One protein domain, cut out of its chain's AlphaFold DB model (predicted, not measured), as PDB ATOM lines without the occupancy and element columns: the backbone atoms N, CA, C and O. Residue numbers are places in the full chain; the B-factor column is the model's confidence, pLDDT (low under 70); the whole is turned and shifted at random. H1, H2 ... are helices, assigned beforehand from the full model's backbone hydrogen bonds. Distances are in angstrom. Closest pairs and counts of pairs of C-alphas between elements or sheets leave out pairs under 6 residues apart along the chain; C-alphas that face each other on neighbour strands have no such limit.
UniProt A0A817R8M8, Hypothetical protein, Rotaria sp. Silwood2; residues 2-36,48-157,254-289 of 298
ATOM      1  N   MET A   2     -47.735  -7.383  -8.750       81.00
ATOM      2  CA  MET A   2     -47.291  -8.448  -7.827       81.00
ATOM      3  C   MET A   2     -46.483  -9.557  -8.513       81.00
ATOM      4  O   MET A   2     -45.439  -9.937  -7.997       81.00
ATOM      5  N   GLU A   3     -46.896  -9.981  -9.713       81.06
ATOM      6  CA  GLU A   3     -46.207 -10.993 -10.532       81.06
ATOM      7  C   GLU A   3     -44.689 -10.763 -10.661       81.06
ATOM      8  O   GLU A   3     -43.880 -11.653 -10.391       81.06
ATOM      9  N   LYS A   4     -44.287  -9.531 -10.998       85.62
ATOM     10  CA  LYS A   4     -42.873  -9.157 -11.152       85.62
ATOM     11  C   LYS A   4     -42.189  -8.953  -9.799       85.62
ATOM     12  O   LYS A   4     -41.054  -9.386  -9.606       85.62
ATOM     13  N   LEU A   5     -42.878  -8.301  -8.859       89.44
ATOM     14  CA  LEU A   5     -42.312  -7.935  -7.561       89.44
ATOM     15  C   LEU A   5     -41.978  -9.173  -6.723       89.44
ATOM     16  O   LEU A   5     -40.875  -9.276  -6.197       89.44
ATOM     17  N   TRP A   6     -42.903 -10.125  -6.621       91.12
ATOM     18  CA  TRP A   6     -42.741 -11.307  -5.773       91.12
ATOM     19  C   TRP A   6     -41.655 -12.237  -6.308       91.12
ATOM     20  O   TRP A   6     -40.795 -12.678  -5.545       91.12
ATOM     21  N   SER A   7     -41.613 -12.432  -7.627       90.06
ATOM     22  CA  SER A   7     -40.522 -13.151  -8.293       90.06
ATOM     23  C   SER A   7     -39.162 -12.498  -8.013       90.06
ATOM     24  O   SER A   7     -38.189 -13.183  -7.705       90.06
ATOM     25  N   SER A   8     -39.096 -11.162  -8.028       89.50
ATOM     26  CA  SER A   8     -37.865 -10.412  -7.730       89.50
ATOM     27  C   SER A   8     -37.437 -10.536  -6.264       89.50
ATOM     28  O   SER A   8     -36.250 -10.692  -5.979       89.50
ATOM     29  N   ILE A   9     -38.391 -10.523  -5.325       89.44
ATOM     30  CA  ILE A   9     -38.120 -10.724  -3.893       89.44
ATOM     31  C   ILE A   9     -37.520 -12.116  -3.654       89.44
ATOM     32  O   ILE A   9     -36.517 -12.235  -2.952       89.44
ATOM     33  N   VAL A  10     -38.079 -13.160  -4.274       89.62
ATOM     34  CA  VAL A  10     -37.551 -14.534  -4.169       89.62
ATOM     35  C   VAL A  10     -36.139 -14.635  -4.748       89.62
ATOM     36  O   VAL A  10     -35.252 -15.227  -4.131       89.62
ATOM     37  N   CYS A  11     -35.914 -14.031  -5.915       87.94
ATOM     38  CA  CYS A  11     -34.627 -14.054  -6.607       87.94
ATOM     39  C   CYS A  11     -33.583 -13.097  -6.020       87.94
ATOM     40  O   CYS A  11     -32.458 -13.057  -6.516       87.94
ATOM     41  N   THR A  12     -33.919 -12.323  -4.983       85.06
ATOM     42  CA  THR A  12     -32.969 -11.389  -4.376       85.06
ATOM     43  C   THR A  12     -31.762 -12.167  -3.857       85.06
ATOM     44  O   THR A  12     -31.903 -13.098  -3.058       85.06
ATOM     45  N   SER A  13     -30.574 -11.811  -4.353       73.62
ATOM     46  CA  SER A  13     -29.315 -12.494  -4.058       73.62
ATOM     47  C   SER A  13     -29.082 -12.626  -2.558       73.62
ATOM     48  O   SER A  13     -29.430 -11.731  -1.782       73.62
ATOM     49  N   HIS A  14     -28.436 -13.718  -2.141       69.00
ATOM     50  CA  HIS A  14     -28.095 -13.892  -0.737       69.00
ATOM     51  C   HIS A  14     -27.179 -12.752  -0.281       69.00
ATOM     52  O   HIS A  14     -26.001 -12.676  -0.632       69.00
ATOM     53  N   ALA A  15     -27.735 -11.847   0.520       71.06
ATOM     54  CA  ALA A  15     -26.963 -10.739   1.036       71.06
ATOM     55  C   ALA A  15     -25.972 -11.234   2.095       71.06
ATOM     56  O   ALA A  15     -26.366 -11.846   3.089       71.06
ATOM     57  N   LYS A  16     -24.682 -10.942   1.896       77.25
ATOM     58  CA  LYS A  16     -23.620 -11.271   2.863       77.25
ATOM     59  C   LYS A  16     -23.755 -10.466   4.163       77.25
ATOM     60  O   LYS A  16     -23.365 -10.941   5.222       77.25
ATOM     61  N   LYS A  17     -24.332  -9.261   4.095       87.00
ATOM     62  CA  LYS A  17     -24.555  -8.390   5.256       87.00
ATOM     63  C   LYS A  17     -25.774  -8.844   6.062       87.00
ATOM     64  O   LYS A  17     -26.867  -8.987   5.514       87.00
ATOM     65  N   ILE A  18     -25.589  -8.989   7.375       85.25
ATOM     66  CA  ILE A  18     -26.630  -9.393   8.336       85.25
ATOM     67  C   ILE A  18     -27.836  -8.439   8.293       85.25
ATOM     68  O   ILE A  18     -28.976  -8.891   8.235       85.25
ATOM     69  N   SER A  19     -27.601  -7.125   8.222       88.12
ATOM     70  CA  SER A  19     -28.669  -6.117   8.142       88.12
ATOM     71  C   SER A  19     -29.596  -6.319   6.939       88.12
ATOM     72  O   SER A  19     -30.814  -6.222   7.070       88.12
ATOM     73  N   THR A  20     -29.049  -6.674   5.775       85.50
ATOM     74  CA  THR A  20     -29.844  -6.959   4.575       85.50
ATOM     75  C   THR A  20     -30.624  -8.271   4.703       85.50
ATOM     76  O   THR A  20     -31.762  -8.347   4.248       85.50
ATOM     77  N   GLN A  21     -30.064  -9.291   5.363       84.00
ATOM     78  CA  GLN A  21     -30.803 -10.529   5.650       84.00
ATOM     79  C   GLN A  21     -31.998 -10.268   6.575       84.00
ATOM     80  O   GLN A  21     -33.092 -10.767   6.312       84.00
ATOM     81  N   HIS A  22     -31.813  -9.450   7.619       87.25
ATOM     82  CA  HIS A  22     -32.911  -9.027   8.488       87.25
ATOM     83  C   HIS A  22     -33.964  -8.230   7.726       87.25
ATOM     84  O   HIS A  22     -35.149  -8.483   7.910       87.25
ATOM     85  N   LEU A  23     -33.554  -7.322   6.837       90.00
ATOM     86  CA  LEU A  23     -34.490  -6.554   6.021       90.00
ATOM     87  C   LEU A  23     -35.367  -7.463   5.148       90.00
ATOM     88  O   LEU A  23     -36.584  -7.311   5.162       90.00
ATOM     89  N   ILE A  24     -34.778  -8.440   4.449       87.50
ATOM     90  CA  ILE A  24     -35.530  -9.412   3.633       87.50
ATOM     91  C   ILE A  24     -36.498 -10.223   4.507       87.50
ATOM     92  O   ILE A  24     -37.662 -10.399   4.146       87.50
ATOM     93  N   GLY A  25     -36.044 -10.674   5.680       86.31
ATOM     94  CA  GLY A  25     -36.897 -11.366   6.648       86.31
ATOM     95  C   GLY A  25     -38.081 -10.510   7.110       86.31
ATOM     96  O   GLY A  25     -39.217 -10.983   7.103       86.31
ATOM     97  N   SER A  26     -37.834  -9.241   7.438       89.44
ATOM     98  CA  SER A  26     -38.854  -8.273   7.851       89.44
ATOM     99  C   SER A  26     -39.845  -7.956   6.733       89.44
ATOM    100  O   SER A  26     -41.042  -7.862   6.999       89.44
ATOM    101  N   ILE A  27     -39.380  -7.835   5.484       90.69
ATOM    102  CA  ILE A  27     -40.249  -7.673   4.311       90.69
ATOM    103  C   ILE A  27     -41.177  -8.882   4.190       90.69
ATOM    104  O   ILE A  27     -42.391  -8.700   4.130       90.69
ATOM    105  N   ASN A  28     -40.639 -10.106   4.230       89.00
ATOM    106  CA  ASN A  28     -41.459 -11.314   4.109       89.00
ATOM    107  C   ASN A  28     -42.467 -11.445   5.262       89.00
ATOM    108  O   ASN A  28     -43.635 -11.763   5.050       89.00
ATOM    109  N   GLN A  29     -42.041 -11.139   6.490       89.88
ATOM    110  CA  GLN A  29     -42.928 -11.138   7.651       89.88
ATOM    111  C   GLN A  29     -44.031 -10.082   7.525       89.88
ATOM    112  O   GLN A  29     -45.172 -10.350   7.897       89.88
ATOM    113  N   ARG A  30     -43.709  -8.884   7.019       93.19
ATOM    114  CA  ARG A  30     -44.700  -7.829   6.798       93.19
ATOM    115  C   ARG A  30     -45.694  -8.248   5.723       93.19
ATOM    116  O   ARG A  30     -46.881  -8.172   6.004       93.19
ATOM    117  N   ILE A  31     -45.234  -8.777   4.583       91.94
ATOM    118  CA  ILE A  31     -46.114  -9.331   3.541       91.94
ATOM    119  C   ILE A  31     -47.063 -10.362   4.161       91.94
ATOM    120  O   ILE A  31     -48.269 -10.198   4.062       91.94
ATOM    121  N   GLY A  32     -46.552 -11.350   4.901       89.06
ATOM    122  CA  GLY A  32     -47.400 -12.367   5.531       89.06
ATOM    123  C   GLY A  32     -48.403 -11.838   6.567       89.06
ATOM    124  O   GLY A  32     -49.410 -12.492   6.812       89.06
ATOM    125  N   LYS A  33     -48.153 -10.671   7.179       90.19
ATOM    126  CA  LYS A  33     -49.061 -10.042   8.156       90.19
ATOM    127  C   LYS A  33     -50.080  -9.098   7.524       90.19
ATOM    128  O   LYS A  33     -51.148  -8.917   8.096       90.19
ATOM    129  N   THR A  34     -49.727  -8.442   6.421       90.81
ATOM    130  CA  THR A  34     -50.540  -7.378   5.811       90.81
ATOM    131  C   THR A  34     -51.161  -7.781   4.483       90.81
ATOM    132  O   THR A  34     -51.889  -6.985   3.902       90.81
ATOM    133  N   PHE A  35     -50.827  -8.957   3.951       89.88
ATOM    134  CA  PHE A  35     -51.410  -9.433   2.709       89.88
ATOM    135  C   PHE A  35     -52.897  -9.722   2.907       89.88
ATOM    136  O   PHE A  35     -53.279 -10.508   3.774       89.88
ATOM    137  N   THR A  36     -53.709  -9.095   2.065       87.19
ATOM    138  CA  THR A  36     -55.141  -9.348   1.955       87.19
ATOM    139  C   THR A  36     -55.382 -10.033   0.624       87.19
ATOM    140  O   THR A  36     -54.883  -9.564  -0.405       87.19
ATOM    141  N   SER A  48     -77.861  -4.611  -7.133       89.81
ATOM    142  CA  SER A  48     -76.929  -3.489  -7.051       89.81
ATOM    143  C   SER A  48     -76.974  -2.634  -8.315       89.81
ATOM    144  O   SER A  48     -76.963  -1.413  -8.197       89.81
ATOM    145  N   ILE A  49     -77.088  -3.248  -9.498       86.25
ATOM    146  CA  ILE A  49     -77.256  -2.522 -10.769       86.25
ATOM    147  C   ILE A  49     -78.561  -1.717 -10.746       86.25
ATOM    148  O   ILE A  49     -78.555  -0.521 -11.030       86.25
ATOM    149  N   HIS A  50     -79.667  -2.346 -10.341       86.44
ATOM    150  CA  HIS A  50     -80.969  -1.690 -10.263       86.44
ATOM    151  C   HIS A  50     -80.969  -0.528  -9.261       86.44
ATOM    152  O   HIS A  50     -81.378   0.578  -9.604       86.44
ATOM    153  N   ALA A  51     -80.436  -0.745  -8.055       89.75
ATOM    154  CA  ALA A  51     -80.329   0.301  -7.040       89.75
ATOM    155  C   ALA A  51     -79.451   1.479  -7.500       89.75
ATOM    156  O   ALA A  51     -79.787   2.632  -7.234       89.75
ATOM    157  N   ALA A  52     -78.353   1.210  -8.215       88.50
ATOM    158  CA  ALA A  52     -77.501   2.255  -8.777       88.50
ATOM    159  C   ALA A  52     -78.229   3.072  -9.857       88.50
ATOM    160  O   ALA A  52     -78.137   4.299  -9.855       88.50
ATOM    161  N   ALA A  53     -79.002   2.412 -10.726       87.00
ATOM    162  CA  ALA A  53     -79.826   3.082 -11.731       87.00
ATOM    163  C   ALA A  53     -80.916   3.967 -11.096       87.00
ATOM    164  O   ALA A  53     -81.207   5.040 -11.617       87.00
ATOM    165  N   THR A  54     -81.487   3.548  -9.957       88.19
ATOM    166  CA  THR A  54     -82.435   4.364  -9.178       88.19
ATOM    167  C   THR A  54     -81.763   5.562  -8.502       88.19
ATOM    168  O   THR A  54     -82.354   6.635  -8.452       88.19
ATOM    169  N   LEU A  55     -80.553   5.388  -7.956       92.44
ATOM    170  CA  LEU A  55     -79.848   6.431  -7.203       92.44
ATOM    171  C   LEU A  55     -79.264   7.531  -8.098       92.44
ATOM    172  O   LEU A  55     -79.193   8.683  -7.674       92.44
ATOM    173  N   TRP A  56     -78.795   7.169  -9.291       86.19
ATOM    174  CA  TRP A  56     -78.089   8.082 -10.189       86.19
ATOM    175  C   TRP A  56     -78.931   8.433 -11.418       86.19
ATOM    176  O   TRP A  56     -79.640   9.435 -11.421       86.19
ATOM    177  N   GLN A  57     -78.844   7.621 -12.474       80.88
ATOM    178  CA  GLN A  57     -79.593   7.797 -13.713       80.88
ATOM    179  C   GLN A  57     -79.758   6.441 -14.409       80.88
ATOM    180  O   GLN A  57     -78.863   5.593 -14.291       80.88
ATOM    181  N   PRO A  58     -80.854   6.227 -15.157       78.88
ATOM    182  CA  PRO A  58     -81.012   5.030 -15.970       78.88
ATOM    183  C   PRO A  58     -79.898   4.961 -17.020       78.88
ATOM    184  O   PRO A  58     -79.738   5.883 -17.817       78.88
ATOM    185  N   LEU A  59     -79.125   3.876 -17.006       78.06
ATOM    186  CA  LEU A  59     -78.116   3.590 -18.026       78.06
ATOM    187  C   LEU A  59     -78.774   2.915 -19.229       78.06
ATOM    188  O   LEU A  59     -79.705   2.118 -19.066       78.06
ATOM    189  N   ALA A  60     -78.279   3.202 -20.433       83.94
ATOM    190  CA  ALA A  60     -78.711   2.472 -21.617       83.94
ATOM    191  C   ALA A  60     -78.235   1.011 -21.541       83.94
ATOM    192  O   ALA A  60     -77.162   0.720 -21.008       83.94
ATOM    193  N   LEU A  61     -79.006   0.082 -22.117       84.00
ATOM    194  CA  LEU A  61     -78.659  -1.346 -22.114       84.00
ATOM    195  C   LEU A  61     -77.251  -1.596 -22.694       84.00
ATOM    196  O   LEU A  61     -76.479  -2.368 -22.136       84.00
ATOM    197  N   SER A  62     -76.888  -0.867 -23.751       87.12
ATOM    198  CA  SER A  62     -75.576  -0.948 -24.404       87.12
ATOM    199  C   SER A  62     -74.409  -0.529 -23.501       87.12
ATOM    200  O   SER A  62     -73.316  -1.088 -23.603       87.12
ATOM    201  N   GLU A  63     -74.615   0.435 -22.600       85.94
ATOM    202  CA  GLU A  63     -73.599   0.865 -21.633       85.94
ATOM    203  C   GLU A  63     -73.385  -0.207 -20.561       85.94
ATOM    204  O   GLU A  63     -72.246  -0.484 -20.181       85.94
ATOM    205  N   ILE A  64     -74.469  -0.855 -20.120       85.25
ATOM    206  CA  ILE A  64     -74.420  -1.972 -19.165       85.25
ATOM    207  C   ILE A  64     -73.678  -3.163 -19.784       85.25
ATOM    208  O   ILE A  64     -72.780  -3.722 -19.154       85.25
ATOM    209  N   GLU A  65     -74.000  -3.519 -21.029       88.69
ATOM    210  CA  GLU A  65     -73.327  -4.594 -21.766       88.69
ATOM    211  C   GLU A  65     -71.833  -4.304 -21.963       88.69
ATOM    212  O   GLU A  65     -70.992  -5.169 -21.710       88.69
ATOM    213  N   THR A  66     -71.482  -3.072 -22.343       91.25
ATOM    214  CA  THR A  66     -70.080  -2.646 -22.486       91.25
ATOM    215  C   THR A  66     -69.338  -2.727 -21.149       91.25
ATOM    216  O   THR A  66     -68.223  -3.249 -21.079       91.25
ATOM    217  N   GLY A  67     -69.963  -2.261 -20.063       89.25
ATOM    218  CA  GLY A  67     -69.409  -2.360 -18.714       89.25
ATOM    219  C   GLY A  67     -69.158  -3.808 -18.291       89.25
ATOM    220  O   GLY A  67     -68.090  -4.113 -17.754       89.25
ATOM    221  N   GLN A  68     -70.095  -4.711 -18.594       89.69
ATOM    222  CA  GLN A  68     -69.950  -6.140 -18.326       89.69
ATOM    223  C   GLN A  68     -68.784  -6.750 -19.115       89.69
ATOM    224  O   GLN A  68     -67.977  -7.477 -18.539       89.69
ATOM    225  N   GLN A  69     -68.628  -6.407 -20.397       92.56
ATOM    226  CA  GLN A  69     -67.518  -6.897 -21.223       92.56
ATOM    227  C   GLN A  69     -66.150  -6.472 -20.676       92.56
ATOM    228  O   GLN A  69     -65.263  -7.316 -20.517       92.56
ATOM    229  N   ILE A  70     -65.984  -5.187 -20.333       92.81
ATOM    230  CA  ILE A  70     -64.748  -4.655 -19.729       92.81
ATOM    231  C   ILE A  70     -64.454  -5.372 -18.407       92.81
ATOM    232  O   ILE A  70     -63.314  -5.743 -18.109       92.81
ATOM    233  N   HIS A  71     -65.490  -5.574 -17.600       91.62
ATOM    234  CA  HIS A  71     -65.381  -6.248 -16.321       91.62
ATOM    235  C   HIS A  71     -64.966  -7.723 -16.472       91.62
ATOM    236  O   HIS A  71     -64.056  -8.178 -15.774       91.62
ATOM    237  N   ASP A  72     -65.552  -8.452 -17.422       93.25
ATOM    238  CA  ASP A  72     -65.197  -9.842 -17.713       93.25
ATOM    239  C   ASP A  72     -63.769  -9.964 -18.248       93.25
ATOM    240  O   ASP A  72     -63.041 -10.893 -17.894       93.25
ATOM    241  N   GLU A  73     -63.331  -9.011 -19.069       95.38
ATOM    242  CA  GLU A  73     -61.960  -8.955 -19.567       95.38
ATOM    243  C   GLU A  73     -60.948  -8.703 -18.446       95.38
ATOM    244  O   GLU A  73     -59.918  -9.379 -18.370       95.38
ATOM    245  N   ARG A  74     -61.284  -7.820 -17.499       94.88
ATOM    246  CA  ARG A  74     -60.484  -7.593 -16.292       94.88
ATOM    247  C   ARG A  74     -60.413  -8.841 -15.410       94.88
ATOM    248  O   ARG A  74     -59.324  -9.196 -14.962       94.88
ATOM    249  N   ASN A  75     -61.530  -9.543 -15.206       94.81
ATOM    250  CA  ASN A  75     -61.554 -10.814 -14.478       94.81
ATOM    251  C   ASN A  75     -60.656 -11.864 -15.159       94.81
ATOM    252  O   ASN A  75     -59.840 -12.502 -14.491       94.81
ATOM    253  N   ARG A  76     -60.733 -12.004 -16.493       94.81
ATOM    254  CA  ARG A  76     -59.846 -12.903 -17.258       94.81
ATOM    255  C   ARG A  76     -58.370 -12.545 -17.069       94.81
ATOM    256  O   ARG A  76     -57.567 -13.427 -16.766       94.81
ATOM    257  N   ALA A  77     -58.019 -11.264 -17.184       94.69
ATOM    258  CA  ALA A  77     -56.649 -10.791 -16.996       94.69
ATOM    259  C   ALA A  77     -56.131 -11.041 -15.566       94.69
ATOM    260  O   ALA A  77     -54.986 -11.465 -15.382       94.69
ATOM    261  N   ASN A  78     -56.977 -10.847 -14.548       93.56
ATOM    262  CA  ASN A  78     -56.643 -11.119 -13.148       93.56
ATOM    263  C   ASN A  78     -56.357 -12.607 -12.908       93.56
ATOM    264  O   ASN A  78     -55.343 -12.951 -12.298       93.56
ATOM    265  N   VAL A  79     -57.220 -13.493 -13.419       94.50
ATOM    266  CA  VAL A  79     -57.039 -14.951 -13.326       94.50
ATOM    267  C   VAL A  79     -55.756 -15.389 -14.036       94.50
ATOM    268  O   VAL A  79     -54.997 -16.195 -13.498       94.50
ATOM    269  N   GLN A  80     -55.468 -14.827 -15.211       94.88
ATOM    270  CA  GLN A  80     -54.238 -15.124 -15.942       94.88
ATOM    271  C   GLN A  80     -52.989 -14.680 -15.168       94.88
ATOM    272  O   GLN A  80     -52.066 -15.475 -15.002       94.88
ATOM    273  N   SER A  81     -52.957 -13.449 -14.642       93.88
ATOM    274  CA  SER A  81     -51.808 -12.965 -13.858       93.88
ATOM    275  C   SER A  81     -51.626 -13.755 -12.556       93.88
ATOM    276  O   SER A  81     -50.493 -14.032 -12.163       93.88
ATOM    277  N   TYR A  82     -52.718 -14.193 -11.920       94.62
ATOM    278  CA  TYR A  82     -52.666 -15.107 -10.777       94.62
ATOM    279  C   TYR A  82     -52.001 -16.441 -11.131       94.62
ATOM    280  O   TYR A  82     -51.057 -16.849 -10.452       94.62
ATOM    281  N   ASN A  83     -52.457 -17.097 -12.202       95.12
ATOM    282  CA  ASN A  83     -51.901 -18.377 -12.641       95.12
ATOM    283  C   ASN A  83     -50.421 -18.239 -13.014       95.12
ATOM    284  O   ASN A  83     -49.602 -19.041 -12.570       95.12
ATOM    285  N   ASN A  84     -50.063 -17.180 -13.744       95.50
ATOM    286  CA  ASN A  84     -48.674 -16.886 -14.088       95.50
ATOM    287  C   ASN A  84     -47.815 -16.675 -12.837       95.50
ATOM    288  O   ASN A  84     -46.721 -17.222 -12.747       95.50
ATOM    289  N   LEU A  85     -48.293 -15.905 -11.852       95.50
ATOM    290  CA  LEU A  85     -47.565 -15.680 -10.602       95.50
ATOM    291  C   LEU A  85     -47.356 -16.989  -9.826       95.50
ATOM    292  O   LEU A  85     -46.239 -17.251  -9.379       95.50
ATOM    293  N   MET A  86     -48.404 -17.805  -9.683       96.06
ATOM    294  CA  MET A  86     -48.333 -19.110  -9.019       96.06
ATOM    295  C   MET A  86     -47.326 -20.033  -9.711       96.06
ATOM    296  O   MET A  86     -46.426 -20.557  -9.056       96.06
ATOM    297  N   GLU A  87     -47.414 -20.181 -11.033       96.31
ATOM    298  CA  GLU A  87     -46.491 -21.022 -11.801       96.31
ATOM    299  C   GLU A  87     -45.053 -20.501 -11.750       96.31
ATOM    300  O   GLU A  87     -44.128 -21.268 -11.495       96.31
ATOM    301  N   ASN A  88     -44.841 -19.190 -11.892       95.38
ATOM    302  CA  ASN A  88     -43.507 -18.593 -11.819       95.38
ATOM    303  C   ASN A  88     -42.854 -18.822 -10.449       95.38
ATOM    304  O   ASN A  88     -41.696 -19.235 -10.374       95.38
ATOM    305  N   LEU A  89     -43.587 -18.601  -9.354       95.75
ATOM    306  CA  LEU A  89     -43.080 -18.878  -8.010       95.75
ATOM    307  C   LEU A  89     -42.820 -20.369  -7.792       95.75
ATOM    308  O   LEU A  89     -41.832 -20.725  -7.148       95.75
ATOM    309  N   ASN A  90     -43.670 -21.237  -8.337       96.31
ATOM    310  CA  ASN A  90     -43.501 -22.682  -8.256       96.31
ATOM    311  C   ASN A  90     -42.250 -23.158  -9.010       96.31
ATOM    312  O   ASN A  90     -41.457 -23.939  -8.481       96.31
ATOM    313  N   LEU A  91     -42.023 -22.637 -10.218       94.75
ATOM    314  CA  LEU A  91     -40.818 -22.888 -11.008       94.75
ATOM    315  C   LEU A  91     -39.559 -22.441 -10.260       94.75
ATOM    316  O   LEU A  91     -38.578 -23.182 -10.211       94.75
ATOM    317  N   LEU A  92     -39.592 -21.259  -9.637       93.06
ATOM    318  CA  LEU A  92     -38.494 -20.772  -8.802       93.06
ATOM    319  C   LEU A  92     -38.257 -21.687  -7.597       93.06
ATOM    320  O   LEU A  92     -37.118 -22.074  -7.349       93.06
ATOM    321  N   LEU A  93     -39.315 -22.082  -6.885       93.00
ATOM    322  CA  LEU A  93     -39.240 -22.944  -5.703       93.00
ATOM    323  C   LEU A  93     -38.579 -24.300  -6.002       93.00
ATOM    324  O   LEU A  93     -37.763 -24.773  -5.207       93.00
ATOM    325  N   ARG A  94     -38.900 -24.902  -7.155       89.88
ATOM    326  CA  ARG A  94     -38.336 -26.185  -7.611       89.88
ATOM    327  C   ARG A  94     -36.918 -26.073  -8.170       89.88
ATOM    328  O   ARG A  94     -36.270 -27.092  -8.401       89.88
ATOM    329  N   LYS A  95     -36.423 -24.862  -8.428       85.88
ATOM    330  CA  LYS A  95     -35.096 -24.664  -9.006       85.88
ATOM    331  C   LYS A  95     -34.020 -24.896  -7.942       85.88
ATOM    332  O   LYS A  95     -33.907 -24.132  -6.985       85.88
ATOM    333  N   ASN A  96     -33.142 -25.873  -8.177       71.44
ATOM    334  CA  ASN A  96     -32.023 -26.220  -7.280       71.44
ATOM    335  C   ASN A  96     -30.971 -25.107  -7.098       71.44
ATOM    336  O   ASN A  96     -30.024 -25.268  -6.336       71.44
ATOM    337  N   THR A  97     -31.106 -23.975  -7.793       83.06
ATOM    338  CA  THR A  97     -30.208 -22.824  -7.631       83.06
ATOM    339  C   THR A  97     -30.587 -21.931  -6.450       83.06
ATOM    340  O   THR A  97     -29.801 -21.059  -6.087       83.06
ATOM    341  N   LEU A  98     -31.795 -22.071  -5.892       86.62
ATOM    342  CA  LEU A  98     -32.227 -21.256  -4.759       86.62
ATOM    343  C   LEU A  98     -31.702 -21.819  -3.439       86.62
ATOM    344  O   LEU A  98     -31.719 -23.020  -3.190       86.62
ATOM    345  N   THR A  99     -31.299 -20.920  -2.545       88.75
ATOM    346  CA  THR A  99     -31.014 -21.285  -1.153       88.75
ATOM    347  C   THR A  99     -32.305 -21.661  -0.424       88.75
ATOM    348  O   THR A  99     -33.376 -21.130  -0.728       88.75
ATOM    349  N   TRP A 100     -32.215 -22.485   0.625       89.00
ATOM    350  CA  TRP A 100     -33.387 -22.860   1.430       89.00
ATOM    351  C   TRP A 100     -34.139 -21.646   2.012       89.00
ATOM    352  O   TRP A 100     -35.356 -21.689   2.178       89.00
ATOM    353  N   LYS A 101     -33.442 -20.529   2.289       88.56
ATOM    354  CA  LYS A 101     -34.067 -19.273   2.742       88.56
ATOM    355  C   LYS A 101     -34.922 -18.635   1.644       88.56
ATOM    356  O   LYS A 101     -36.013 -18.157   1.933       88.56
ATOM    357  N   GLN A 102     -34.452 -18.642   0.397       91.06
ATOM    358  CA  GLN A 102     -35.220 -18.148  -0.752       91.06
ATOM    359  C   GLN A 102     -36.399 -19.073  -1.066       91.06
ATOM    360  O   GLN A 102     -37.508 -18.590  -1.281       91.06
ATOM    361  N   GLN A 103     -36.198 -20.394  -0.991       93.38
ATOM    362  CA  GLN A 103     -37.288 -21.368  -1.099       93.38
ATOM    363  C   GLN A 103     -38.351 -21.141  -0.019       93.38
ATOM    364  O   GLN A 103     -39.541 -21.161  -0.317       93.38
ATOM    365  N   LYS A 104     -37.937 -20.837   1.221       92.00
ATOM    366  CA  LYS A 104     -38.856 -20.502   2.318       92.00
ATOM    367  C   LYS A 104     -39.709 -19.272   1.996       92.00
ATOM    368  O   LYS A 104     -40.900 -19.267   2.291       92.00
ATOM    369  N   ILE A 105     -39.126 -18.243   1.381       92.88
ATOM    370  CA  ILE A 105     -39.881 -17.067   0.933       92.88
ATOM    371  C   ILE A 105     -40.873 -17.480  -0.161       92.88
ATOM    372  O   ILE A 105     -42.065 -17.227  -0.013       92.88
ATOM    373  N   ALA A 106     -40.416 -18.185  -1.198       94.75
ATOM    374  CA  ALA A 106     -41.260 -18.609  -2.316       94.75
ATOM    375  C   ALA A 106     -42.459 -19.457  -1.864       94.75
ATOM    376  O   ALA A 106     -43.593 -19.145  -2.220       94.75
ATOM    377  N   ILE A 107     -42.238 -20.473  -1.020       95.69
ATOM    378  CA  ILE A 107     -43.323 -21.317  -0.503       95.69
ATOM    379  C   ILE A 107     -44.277 -20.531   0.407       95.69
ATOM    380  O   ILE A 107     -45.481 -20.776   0.379       95.69
ATOM    381  N   SER A 108     -43.774 -19.554   1.175       94.69
ATOM    382  CA  SER A 108     -44.631 -18.693   1.999       94.69
ATOM    383  C   SER A 108     -45.503 -17.760   1.157       94.69
ATOM    384  O   SER A 108     -46.669 -17.569   1.487       94.69
ATOM    385  N   LEU A 109     -44.980 -17.242   0.042       94.75
ATOM    386  CA  LEU A 109     -45.744 -16.422  -0.897       94.75
ATOM    387  C   LEU A 109     -46.782 -17.260  -1.655       94.75
ATOM    388  O   LEU A 109     -47.930 -16.845  -1.756       94.75
ATOM    389  N   LEU A 110     -46.421 -18.464  -2.112       95.75
ATOM    390  CA  LEU A 110     -47.373 -19.401  -2.724       95.75
ATOM    391  C   LEU A 110     -48.515 -19.765  -1.768       95.75
ATOM    392  O   LEU A 110     -49.666 -19.837  -2.185       95.75
ATOM    393  N   TYR A 111     -48.211 -19.965  -0.483       95.44
ATOM    394  CA  TYR A 111     -49.225 -20.226   0.538       95.44
ATOM    395  C   TYR A 111     -50.241 -19.077   0.666       95.44
ATOM    396  O   TYR A 111     -51.435 -19.337   0.799       95.44
ATOM    397  N   LEU A 112     -49.795 -17.817   0.585       94.44
ATOM    398  CA  LEU A 112     -50.684 -16.646   0.651       94.44
ATOM    399  C   LEU A 112     -51.636 -16.542  -0.550       94.44
ATOM    400  O   LEU A 112     -52.676 -15.904  -0.446       94.44
ATOM    401  N   LEU A 113     -51.298 -17.168  -1.677       94.44
ATOM    402  CA  LEU A 113     -52.096 -17.148  -2.906       94.44
ATOM    403  C   LEU A 113     -53.154 -18.265  -2.959       94.44
ATOM    404  O   LEU A 113     -53.888 -18.377  -3.944       94.44
ATOM    405  N   LEU A 114     -53.242 -19.120  -1.938       94.25
ATOM    406  CA  LEU A 114     -54.234 -20.192  -1.885       94.25
ATOM    407  C   LEU A 114     -55.642 -19.622  -1.661       94.25
ATOM    408  O   LEU A 114     -55.904 -18.960  -0.662       94.25
ATOM    409  N   GLN A 115     -56.572 -19.939  -2.563       90.62
ATOM    410  CA  GLN A 115     -57.965 -19.481  -2.512       90.62
ATOM    411  C   GLN A 115     -58.915 -20.492  -3.168       90.62
ATOM    412  O   GLN A 115     -58.474 -21.436  -3.816       90.62
ATOM    413  N   ASN A 116     -60.229 -20.305  -2.993       87.12
ATOM    414  CA  ASN A 116     -61.260 -21.232  -3.487       87.12
ATOM    415  C   ASN A 116     -61.994 -20.761  -4.754       87.12
ATOM    416  O   ASN A 116     -62.758 -21.536  -5.321       87.12
ATOM    417  N   ARG A 117     -61.825 -19.500  -5.173       87.44
ATOM    418  CA  ARG A 117     -62.562 -18.926  -6.313       87.44
ATOM    419  C   ARG A 117     -62.035 -19.391  -7.664       87.44
ATOM    420  O   ARG A 117     -62.799 -19.464  -8.617       87.44
ATOM    421  N   VAL A 118     -60.742 -19.684  -7.730       90.31
ATOM    422  CA  VAL A 118     -60.043 -20.130  -8.936       90.31
ATOM    423  C   VAL A 118     -59.303 -21.422  -8.597       90.31
ATOM    424  O   VAL A 118     -58.728 -21.506  -7.507       90.31
ATOM    425  N   PRO A 119     -59.310 -22.434  -9.485       91.25
ATOM    426  CA  PRO A 119     -58.550 -23.655  -9.268       91.25
ATOM    427  C   PRO A 119     -57.062 -23.359  -9.081       91.25
ATOM    428  O   PRO A 119     -56.457 -22.608  -9.843       91.25
ATOM    429  N   ILE A 120     -56.463 -23.976  -8.067       94.62
ATOM    430  CA  ILE A 120     -55.023 -23.879  -7.824       94.62
ATOM    431  C   ILE A 120     -54.303 -24.658  -8.935       94.62
ATOM    432  O   ILE A 120     -54.710 -25.795  -9.211       94.62
ATOM    433  N   PRO A 121     -53.232 -24.110  -9.542       95.94
ATOM    434  CA  PRO A 121     -52.476 -24.830 -10.556       95.94
ATOM    435  C   PRO A 121     -51.944 -26.168 -10.032       95.94
ATOM    436  O   PRO A 121     -51.319 -26.249  -8.969       95.94
ATOM    437  N   SER A 122     -52.183 -27.230 -10.794       96.06
ATOM    438  CA  SER A 122     -51.886 -28.615 -10.409       96.06
ATOM    439  C   SER A 122     -50.395 -28.849 -10.140       96.06
ATOM    440  O   SER A 122     -50.026 -29.638  -9.270       96.06
ATOM    441  N   SER A 123     -49.518 -28.112 -10.826       96.31
ATOM    442  CA  SER A 123     -48.072 -28.118 -10.581       96.31
ATOM    443  C   SER A 123     -47.718 -27.674  -9.153       96.31
ATOM    444  O   SER A 123     -46.812 -28.243  -8.546       96.31
ATOM    445  N   CYS A 124     -48.434 -26.690  -8.598       97.06
ATOM    446  CA  CYS A 124     -48.181 -26.134  -7.273       97.06
ATOM    447  C   CYS A 124     -48.581 -27.135  -6.191       97.06
ATOM    448  O   CYS A 124     -47.853 -27.322  -5.219       97.06
ATOM    449  N   ILE A 125     -49.707 -27.831  -6.383       96.94
ATOM    450  CA  ILE A 125     -50.166 -28.882  -5.464       96.94
ATOM    451  C   ILE A 125     -49.157 -30.027  -5.416       96.94
ATOM    452  O   ILE A 125     -48.784 -30.456  -4.325       96.94
ATOM    453  N   ARG A 126     -48.663 -30.479  -6.579       97.06
ATOM    454  CA  ARG A 126     -47.611 -31.508  -6.651       97.06
ATOM    455  C   ARG A 126     -46.363 -31.074  -5.879       97.06
ATOM    456  O   ARG A 126     -45.890 -31.835  -5.044       97.06
ATOM    457  N   THR A 127     -45.910 -29.831  -6.059       97.06
ATOM    458  CA  THR A 127     -44.773 -29.289  -5.301       97.06
ATOM    459  C   THR A 127     -45.029 -29.268  -3.797       97.06
ATOM    460  O   THR A 127     -44.173 -29.704  -3.036       97.06
ATOM    461  N   PHE A 128     -46.195 -28.804  -3.334       97.50
ATOM    462  CA  PHE A 128     -46.506 -28.839  -1.903       97.50
ATOM    463  C   PHE A 128     -46.512 -30.271  -1.351       97.50
ATOM    464  O   PHE A 128     -45.998 -30.489  -0.257       97.50
ATOM    465  N   MET A 129     -47.031 -31.246  -2.107       96.88
ATOM    466  CA  MET A 129     -46.996 -32.659  -1.715       96.88
ATOM    467  C   MET A 129     -45.565 -33.191  -1.636       96.88
ATOM    468  O   MET A 129     -45.199 -33.806  -0.638       96.88
ATOM    469  N   ASP A 130     -44.728 -32.916  -2.637       95.81
ATOM    470  CA  ASP A 130     -43.310 -33.298  -2.624       95.81
ATOM    471  C   ASP A 130     -42.577 -32.698  -1.423       95.81
ATOM    472  O   ASP A 130     -41.732 -33.342  -0.800       95.81
ATOM    473  N   PHE A 131     -42.950 -31.476  -1.043       96.38
ATOM    474  CA  PHE A 131     -42.299 -30.769   0.045       96.38
ATOM    475  C   PHE A 131     -42.647 -31.308   1.439       96.38
ATOM    476  O   PHE A 131     -41.923 -31.003   2.385       96.38
ATOM    477  N   LEU A 132     -43.672 -32.159   1.587       96.88
ATOM    478  CA  LEU A 132     -43.963 -32.850   2.853       96.88
ATOM    479  C   LEU A 132     -42.859 -33.832   3.269       96.88
ATOM    480  O   LEU A 132     -42.740 -34.153   4.451       96.88
ATOM    481  N   VAL A 133     -42.049 -34.303   2.317       96.94
ATOM    482  CA  VAL A 133     -40.919 -35.215   2.567       96.94
ATOM    483  C   VAL A 133     -39.559 -34.581   2.268       96.94
ATOM    484  O   VAL A 133     -38.546 -35.272   2.245       96.94
ATOM    485  N   HIS A 134     -39.529 -33.263   2.057       95.56
ATOM    486  CA  HIS A 134     -38.306 -32.506   1.795       95.56
ATOM    487  C   HIS A 134     -37.372 -32.523   3.007       95.56
ATOM    488  O   HIS A 134     -37.861 -32.478   4.126       95.56
ATOM    489  N   ASP A 135     -36.048 -32.499   2.829       93.06
ATOM    490  CA  ASP A 135     -35.079 -32.647   3.933       93.06
ATOM    491  C   ASP A 135     -35.082 -31.481   4.938       93.06
ATOM    492  O   ASP A 135     -34.850 -31.662   6.135       93.06
ATOM    493  N   ASN A 136     -35.397 -30.274   4.473       93.56
ATOM    494  CA  ASN A 136     -35.492 -29.081   5.316       93.56
ATOM    495  C   ASN A 136     -36.827 -28.996   6.092       93.56
ATOM    496  O   ASN A 136     -37.887 -28.814   5.491       93.56
ATOM    497  N   ILE A 137     -36.751 -29.018   7.429       93.31
ATOM    498  CA  ILE A 137     -37.899 -28.926   8.352       93.31
ATOM    499  C   ILE A 137     -38.774 -27.679   8.149       93.31
ATOM    500  O   ILE A 137     -39.998 -27.759   8.222       93.31
ATOM    501  N   GLU A 138     -38.189 -26.516   7.857       92.12
ATOM    502  CA  GLU A 138     -38.960 -25.277   7.686       92.12
ATOM    503  C   GLU A 138     -39.809 -25.309   6.413       92.12
ATOM    504  O   GLU A 138     -40.907 -24.746   6.387       92.12
ATOM    505  N   LEU A 139     -39.312 -25.975   5.366       95.25
ATOM    506  CA  LEU A 139     -40.046 -26.182   4.119       95.25
ATOM    507  C   LEU A 139     -41.161 -27.218   4.302       95.25
ATOM    508  O   LEU A 139     -42.278 -26.956   3.858       95.25
ATOM    509  N   ARG A 140     -40.911 -28.304   5.053       95.62
ATOM    510  CA  ARG A 140     -41.960 -29.264   5.448       95.62
ATOM    511  C   ARG A 140     -43.085 -28.592   6.223       95.62
ATOM    512  O   ARG A 140     -44.241 -28.709   5.839       95.62
ATOM    513  N   LYS A 141     -42.762 -27.790   7.244       94.06
ATOM    514  CA  LYS A 141     -43.762 -27.048   8.036       94.06
ATOM    515  C   LYS A 141     -44.621 -26.105   7.184       94.06
ATOM    516  O   LYS A 141     -45.793 -25.894   7.493       94.06
ATOM    517  N   HIS A 142     -44.065 -25.513   6.123       95.00
ATOM    518  CA  HIS A 142     -44.854 -24.717   5.176       95.00
ATOM    519  C   HIS A 142     -45.718 -25.597   4.274       95.00
ATOM    520  O   HIS A 142     -46.887 -25.279   4.086       95.00
ATOM    521  N   ALA A 143     -45.184 -26.712   3.775       96.62
ATOM    522  CA  ALA A 143     -45.952 -27.680   3.004       96.62
ATOM    523  C   ALA A 143     -47.136 -28.246   3.802       96.62
ATOM    524  O   ALA A 143     -48.251 -28.244   3.295       96.62
ATOM    525  N   GLU A 144     -46.944 -28.616   5.072       95.38
ATOM    526  CA  GLU A 144     -48.017 -29.066   5.969       95.38
ATOM    527  C   GLU A 144     -49.142 -28.021   6.073       95.38
ATOM    528  O   GLU A 144     -50.327 -28.350   5.951       95.38
ATOM    529  N   LYS A 145     -48.793 -26.736   6.237       95.00
ATOM    530  CA  LYS A 145     -49.769 -25.630   6.254       95.00
ATOM    531  C   LYS A 145     -50.483 -25.476   4.912       95.00
ATOM    532  O   LYS A 145     -51.705 -25.332   4.902       95.00
ATOM    533  N   SER A 146     -49.749 -25.529   3.803       96.00
ATOM    534  CA  SER A 146     -50.311 -25.421   2.454       96.00
ATOM    535  C   SER A 146     -51.260 -26.565   2.138       96.00
ATOM    536  O   SER A 146     -52.383 -26.307   1.722       96.00
ATOM    537  N   ILE A 147     -50.871 -27.814   2.399       96.00
ATOM    538  CA  ILE A 147     -51.732 -28.982   2.190       96.00
ATOM    539  C   ILE A 147     -52.959 -28.916   3.097       96.00
ATOM    540  O   ILE A 147     -54.073 -29.121   2.625       96.00
ATOM    541  N   THR A 148     -52.801 -28.506   4.358       94.88
ATOM    542  CA  THR A 148     -53.945 -28.258   5.250       94.88
ATOM    543  C   THR A 148     -54.919 -27.235   4.660       94.88
ATOM    544  O   THR A 148     -56.132 -27.450   4.689       94.88
ATOM    545  N   ALA A 149     -54.416 -26.118   4.130       94.12
ATOM    546  CA  ALA A 149     -55.244 -25.101   3.491       94.12
ATOM    547  C   ALA A 149     -55.914 -25.642   2.219       94.12
ATOM    548  O   ALA A 149     -57.127 -25.509   2.080       94.12
ATOM    549  N   ILE A 150     -55.174 -26.331   1.349       94.50
ATOM    550  CA  ILE A 150     -55.697 -26.944   0.122       94.50
ATOM    551  C   ILE A 150     -56.815 -27.938   0.448       94.50
ATOM    552  O   ILE A 150     -57.898 -27.825  -0.118       94.50
ATOM    553  N   CYS A 151     -56.625 -28.850   1.405       92.00
ATOM    554  CA  CYS A 151     -57.665 -29.797   1.814       92.00
ATOM    555  C   CYS A 151     -58.932 -29.090   2.322       92.00
ATOM    556  O   CYS A 151     -60.040 -29.578   2.105       92.00
ATOM    557  N   ARG A 152     -58.800 -27.935   2.993       89.88
ATOM    558  CA  ARG A 152     -59.958 -27.126   3.413       89.88
ATOM    559  C   ARG A 152     -60.653 -26.455   2.232       89.88
ATOM    560  O   ARG A 152     -61.880 -26.431   2.216       89.88
ATOM    561  N   LEU A 153     -59.888 -25.902   1.291       90.75
ATOM    562  CA  LEU A 153     -60.409 -25.242   0.090       90.75
ATOM    563  C   LEU A 153     -61.128 -26.238  -0.826       90.75
ATOM    564  O   LEU A 153     -62.161 -25.906  -1.391       90.75
ATOM    565  N   GLN A 154     -60.613 -27.465  -0.906       89.50
ATOM    566  CA  GLN A 154     -61.159 -28.572  -1.692       89.50
ATOM    567  C   GLN A 154     -62.167 -29.425  -0.910       89.50
ATOM    568  O   GLN A 154     -62.482 -30.542  -1.302       89.50
ATOM    569  N   LYS A 155     -62.651 -28.963   0.246       86.50
ATOM    570  CA  LYS A 155     -63.639 -29.723   1.009       86.50
ATOM    571  C   LYS A 155     -65.012 -29.587   0.335       86.50
ATOM    572  O   LYS A 155     -65.471 -28.450   0.208       86.50
ATOM    573  N   PRO A 156     -65.713 -30.693   0.009       84.81
ATOM    574  CA  PRO A 156     -67.081 -30.619  -0.487       84.81
ATOM    575  C   PRO A 156     -67.981 -29.811   0.459       84.81
ATOM    576  O   PRO A 156     -67.795 -29.871   1.690       84.81
ATOM    577  N   PRO A 157     -68.945 -29.047  -0.078       81.69
ATOM    578  CA  PRO A 157     -69.889 -28.314   0.745       81.69
ATOM    579  C   PRO A 157     -70.636 -29.278   1.671       81.69
ATOM    580  O   PRO A 157     -70.943 -30.418   1.331       81.69
ATOM    581  N   ARG A 254     -51.345 -39.325  -3.881       95.00
ATOM    582  CA  ARG A 254     -50.167 -39.196  -3.023       95.00
ATOM    583  C   ARG A 254     -50.415 -39.688  -1.604       95.00
ATOM    584  O   ARG A 254     -49.532 -40.310  -1.029       95.00
ATOM    585  N   PHE A 255     -51.601 -39.458  -1.044       94.12
ATOM    586  CA  PHE A 255     -51.959 -39.937   0.295       94.12
ATOM    587  C   PHE A 255     -52.244 -41.448   0.346       94.12
ATOM    588  O   PHE A 255     -52.179 -42.027   1.428       94.12
ATOM    589  N   ILE A 256     -52.539 -42.102  -0.782       94.62
ATOM    590  CA  ILE A 256     -52.693 -43.566  -0.835       94.62
ATOM    591  C   ILE A 256     -51.358 -44.306  -1.031       94.62
ATOM    592  O   ILE A 256     -51.269 -45.500  -0.734       94.62
ATOM    593  N   ASP A 257     -50.306 -43.612  -1.477       97.38
ATOM    594  CA  ASP A 257     -48.954 -44.166  -1.539       97.38
ATOM    595  C   ASP A 257     -48.396 -44.395  -0.124       97.38
ATOM    596  O   ASP A 257     -48.055 -43.468   0.621       97.38
ATOM    597  N   LYS A 258     -48.271 -45.678   0.233       96.94
ATOM    598  CA  LYS A 258     -47.776 -46.126   1.539       96.94
ATOM    599  C   LYS A 258     -46.362 -45.632   1.829       96.94
ATOM    600  O   LYS A 258     -46.095 -45.238   2.962       96.94
ATOM    601  N   ASN A 259     -45.473 -45.632   0.835       97.19
ATOM    602  CA  ASN A 259     -44.078 -45.231   1.032       97.19
ATOM    603  C   ASN A 259     -43.989 -43.736   1.329       97.19
ATOM    604  O   ASN A 259     -43.298 -43.318   2.262       97.19
ATOM    605  N   PHE A 260     -44.739 -42.935   0.570       97.31
ATOM    606  CA  PHE A 260     -44.826 -41.499   0.785       97.31
ATOM    607  C   PHE A 260     -45.374 -41.163   2.177       97.31
ATOM    608  O   PHE A 260     -44.753 -40.391   2.910       97.31
ATOM    609  N   ILE A 261     -46.498 -41.766   2.577       95.44
ATOM    610  CA  ILE A 261     -47.111 -41.475   3.880       95.44
ATOM    611  C   ILE A 261     -46.271 -41.954   5.045       95.44
ATOM    612  O   ILE A 261     -46.098 -41.207   6.008       95.44
ATOM    613  N   GLN A 262     -45.688 -43.146   4.951       96.62
ATOM    614  CA  GLN A 262     -44.769 -43.628   5.970       96.62
ATOM    615  C   GLN A 262     -43.593 -42.662   6.145       96.62
ATOM    616  O   GLN A 262     -43.279 -42.279   7.271       96.62
ATOM    617  N   ARG A 263     -42.981 -42.211   5.042       96.62
ATOM    618  CA  ARG A 263     -41.878 -41.245   5.090       96.62
ATOM    619  C   ARG A 263     -42.314 -39.903   5.677       96.62
ATOM    620  O   ARG A 263     -41.594 -39.346   6.503       96.62
ATOM    621  N   SER A 264     -43.477 -39.392   5.276       95.25
ATOM    622  CA  SER A 264     -44.014 -38.123   5.775       95.25
ATOM    623  C   SER A 264     -44.281 -38.176   7.282       95.25
ATOM    624  O   SER A 264     -43.827 -37.294   8.007       95.25
ATOM    625  N   ILE A 265     -44.910 -39.247   7.781       93.62
ATOM    626  CA  ILE A 265     -45.167 -39.441   9.217       93.62
ATOM    627  C   ILE A 265     -43.859 -39.587  10.000       93.62
ATOM    628  O   ILE A 265     -43.710 -38.964  11.048       93.62
ATOM    629  N   GLN A 266     -42.891 -40.360   9.496       94.44
ATOM    630  CA  GLN A 266     -41.577 -40.478  10.135       94.44
ATOM    631  C   GLN A 266     -40.929 -39.104  10.320       94.44
ATOM    632  O   GLN A 266     -40.474 -38.783  11.413       94.44
ATOM    633  N   LEU A 267     -40.924 -38.276   9.271       94.00
ATOM    634  CA  LEU A 267     -40.382 -36.920   9.340       94.00
ATOM    635  C   LEU A 267     -41.160 -36.036  10.321       94.00
ATOM    636  O   LEU A 267     -40.533 -35.294  11.067       94.00
ATOM    637  N   MET A 268     -42.489 -36.160  10.392       91.31
ATOM    638  CA  MET A 268     -43.284 -35.433  11.388       91.31
ATOM    639  C   MET A 268     -42.869 -35.775  12.821       91.31
ATOM    640  O   MET A 268     -42.738 -34.864  13.635       91.31
ATOM    641  N   VAL A 269     -42.627 -37.055  13.114       89.12
ATOM    642  CA  VAL A 269     -42.144 -37.507  14.430       89.12
ATOM    643  C   VAL A 269     -40.728 -36.993  14.698       89.12
ATOM    644  O   VAL A 269     -40.446 -36.508  15.788       89.12
ATOM    645  N   PHE A 270     -39.836 -37.032  13.701       88.75
ATOM    646  CA  PHE A 270     -38.477 -36.489  13.835       88.75
ATOM    647  C   PHE A 270     -38.438 -34.969  14.044       88.75
ATOM    648  O   PHE A 270     -37.477 -34.459  14.615       88.75
ATOM    649  N   ASP A 271     -39.459 -34.257  13.569       86.12
ATOM    650  CA  ASP A 271     -39.584 -32.803  13.682       86.12
ATOM    651  C   ASP A 271     -40.019 -32.326  15.068       86.12
ATOM    652  O   ASP A 271     -39.983 -31.120  15.332       86.12
ATOM    653  N   GLU A 272     -40.443 -33.240  15.941       81.06
ATOM    654  CA  GLU A 272     -40.777 -32.917  17.323       81.06
ATOM    655  C   GLU A 272     -39.505 -32.554  18.108       81.06
ATOM    656  O   GLU A 272     -38.470 -33.223  18.037       81.06
ATOM    657  N   GLU A 273     -39.561 -31.447  18.851       73.44
ATOM    658  CA  GLU A 273     -38.454 -31.031  19.709       73.44
ATOM    659  C   GLU A 273     -38.267 -32.066  20.824       73.44
ATOM    660  O   GLU A 273     -39.220 -32.432  21.509       73.44
ATOM    661  N   LYS A 274     -37.021 -32.522  21.004       66.25
ATOM    662  CA  LYS A 274     -36.642 -33.774  21.690       66.25
ATOM    663  C   LYS A 274     -37.162 -33.984  23.125       66.25
ATOM    664  O   LYS A 274     -36.982 -35.081  23.639       66.25
ATOM    665  N   ASN A 275     -37.796 -32.997  23.761       65.88
ATOM    666  CA  ASN A 275     -38.163 -33.052  25.179       65.88
ATOM    667  C   ASN A 275     -39.640 -32.736  25.492       65.88
ATOM    668  O   ASN A 275     -40.029 -32.886  26.645       65.88
ATOM    669  N   GLU A 276     -40.473 -32.322  24.525       73.19
ATOM    670  CA  GLU A 276     -41.899 -32.041  24.780       73.19
ATOM    671  C   GLU A 276     -42.780 -32.433  23.584       73.19
ATOM    672  O   GLU A 276     -42.766 -31.779  22.542       73.19
ATOM    673  N   ILE A 277     -43.615 -33.461  23.762       76.00
ATOM    674  CA  ILE A 277     -44.649 -33.818  22.785       76.00
ATOM    675  C   ILE A 277     -45.798 -32.820  22.933       76.00
ATOM    676  O   ILE A 277     -46.533 -32.830  23.924       76.00
ATOM    677  N   LYS A 278     -45.960 -31.939  21.943       83.62
ATOM    678  CA  LYS A 278     -47.057 -30.965  21.888       83.62
ATOM    679  C   LYS A 278     -48.037 -31.346  20.796       83.62
ATOM    680  O   LYS A 278     -47.650 -31.736  19.700       83.62
ATOM    681  N   PHE A 279     -49.322 -31.159  21.076       87.38
ATOM    682  CA  PHE A 279     -50.352 -31.295  20.057       87.38
ATOM    683  C   PHE A 279     -50.123 -30.284  18.924       87.38
ATOM    684  O   PHE A 279     -50.267 -29.072  19.115       87.38
ATOM    685  N   ASP A 280     -49.815 -30.789  17.730       87.81
ATOM    686  CA  ASP A 280     -49.699 -29.966  16.534       87.81
ATOM    687  C   ASP A 280     -51.066 -29.806  15.854       87.81
ATOM    688  O   ASP A 280     -51.599 -30.694  15.179       87.81
ATOM    689  N   LYS A 281     -51.637 -28.611  16.017       88.75
ATOM    690  CA  LYS A 281     -52.920 -28.234  15.421       88.75
ATOM    691  C   LYS A 281     -52.901 -28.274  13.888       88.75
ATOM    692  O   LYS A 281     -53.929 -28.596  13.291       88.75
ATOM    693  N   THR A 282     -51.791 -27.915  13.246       88.69
ATOM    694  CA  THR A 282     -51.687 -27.910  11.782       88.69
ATOM    695  C   THR A 282     -51.751 -29.333  11.257       88.69
ATOM    696  O   THR A 282     -52.616 -29.622  10.431       88.69
ATOM    697  N   ARG A 283     -50.940 -30.244  11.803       90.00
ATOM    698  CA  ARG A 283     -50.951 -31.666  11.417       90.00
ATOM    699  C   ARG A 283     -52.306 -32.308  11.669       90.00
ATOM    700  O   ARG A 283     -52.861 -32.956  10.784       90.00
ATOM    701  N   PHE A 284     -52.906 -32.045  12.829       91.19
ATOM    702  CA  PHE A 284     -54.264 -32.500  13.117       91.19
ATOM    703  C   PHE A 284     -55.278 -32.018  12.068       91.19
ATOM    704  O   PHE A 284     -56.128 -32.788  11.618       91.19
ATOM    705  N   LEU A 285     -55.206 -30.747  11.661       90.19
ATOM    706  CA  LEU A 285     -56.127 -30.185  10.673       90.19
ATOM    707  C   LEU A 285     -55.849 -30.675   9.251       90.19
ATOM    708  O   LEU A 285     -56.803 -30.724   8.473       90.19
ATOM    709  N   MET A 286     -54.614 -31.071   8.942       89.94
ATOM    710  CA  MET A 286     -54.259 -31.744   7.695       89.94
ATOM    711  C   MET A 286     -55.007 -33.078   7.565       89.94
ATOM    712  O   MET A 286     -55.662 -33.312   6.555       89.94
ATOM    713  N   PHE A 287     -54.998 -33.906   8.618       88.94
ATOM    714  CA  PHE A 287     -55.631 -35.231   8.594       88.94
ATOM    715  C   PHE A 287     -57.149 -35.211   8.843       88.94
ATOM    716  O   PHE A 287     -57.882 -36.007   8.265       88.94
ATOM    717  N   LYS A 288     -57.665 -34.302   9.686       85.06
ATOM    718  CA  LYS A 288     -59.111 -34.214   9.986       85.06
ATOM    719  C   LYS A 288     -59.898 -33.387   8.965       85.06
ATOM    720  O   LYS A 288     -61.119 -33.526   8.874       85.06
ATOM    721  N   VAL A 289     -59.239 -32.467   8.260       68.88
ATOM    722  CA  VAL A 289     -59.862 -31.451   7.392       68.88
ATOM    723  C   VAL A 289     -61.019 -30.726   8.108       68.88
ATOM    724  O   VAL A 289     -62.212 -30.893   7.818       68.88
TER     725      VAL A 289
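This is residues 2 to 36, 48 to 157 and 254 to 289 of the 298 residues of the protein "Hypothetical protein" of Rotaria sp. Silwood2 (UniProt A0A817R8M8). Look for an up-and-down bundle of four helices, H4 to H7, each running against the one before it; residues 65 to 78 of the long H4 stick out of it as an arm, with H3 near the arm's far end. H1 and H2 pack on H5 on one side of the bundle; on another side H9 packs on H7, with H8 near H6 and H7. The printed part has 181 residues with nine named helices, H1 to H9 in chain order, and no named strand: all helix. It is loose, with a radius of gyration of the C-alphas of 21.0 A, and spans 70 by 45 by 27 A.

Find C-alpha 2 at (-47.291, -8.448, -7.827), where H1, residues 2 to 10, begins; H2 follows, residues 18 to 34, 24.1 A. Past the first cut come H3, residues 48 to 55, and H4, residues 61 to 94, running 49.5 A from (-78.659, -1.346, -22.114). Next read H5, residues 100 to 112, H6, residues 122 to 131, and H7, residues 137 to 153, 24.3 A. Past the second cut are H8, residues 258 to 270, and H9, residues 281 to 288.

H1 touches the hub H5, closest C-alphas Val 10 and Gln 102, 5.5 A. H4 and H5 form a hairpin, closest C-alphas Leu 93 and Gln 103, 5.2 A, at a shallow tilt of 26 degrees. H6 and H7 form another at a steep 42 degrees. H7 touches H9, closest C-alphas Thr 148 and Met 286, 4.3 A. Each O i to N i+4 pair is within hydrogen-bond range in H2 to H9, and 4 of 5 in H1.

The C-alphas farthest apart, of Ala 60 and Asn 275, are 71.4 A apart. Residues 37 to 47 and 158 to 253 are not printed, with C-alpha gaps of 24.3 A and 22.8 A. Of the links printed whole, none is long. pLDDT is under 70 at residues 14, 274 to 275 and 289.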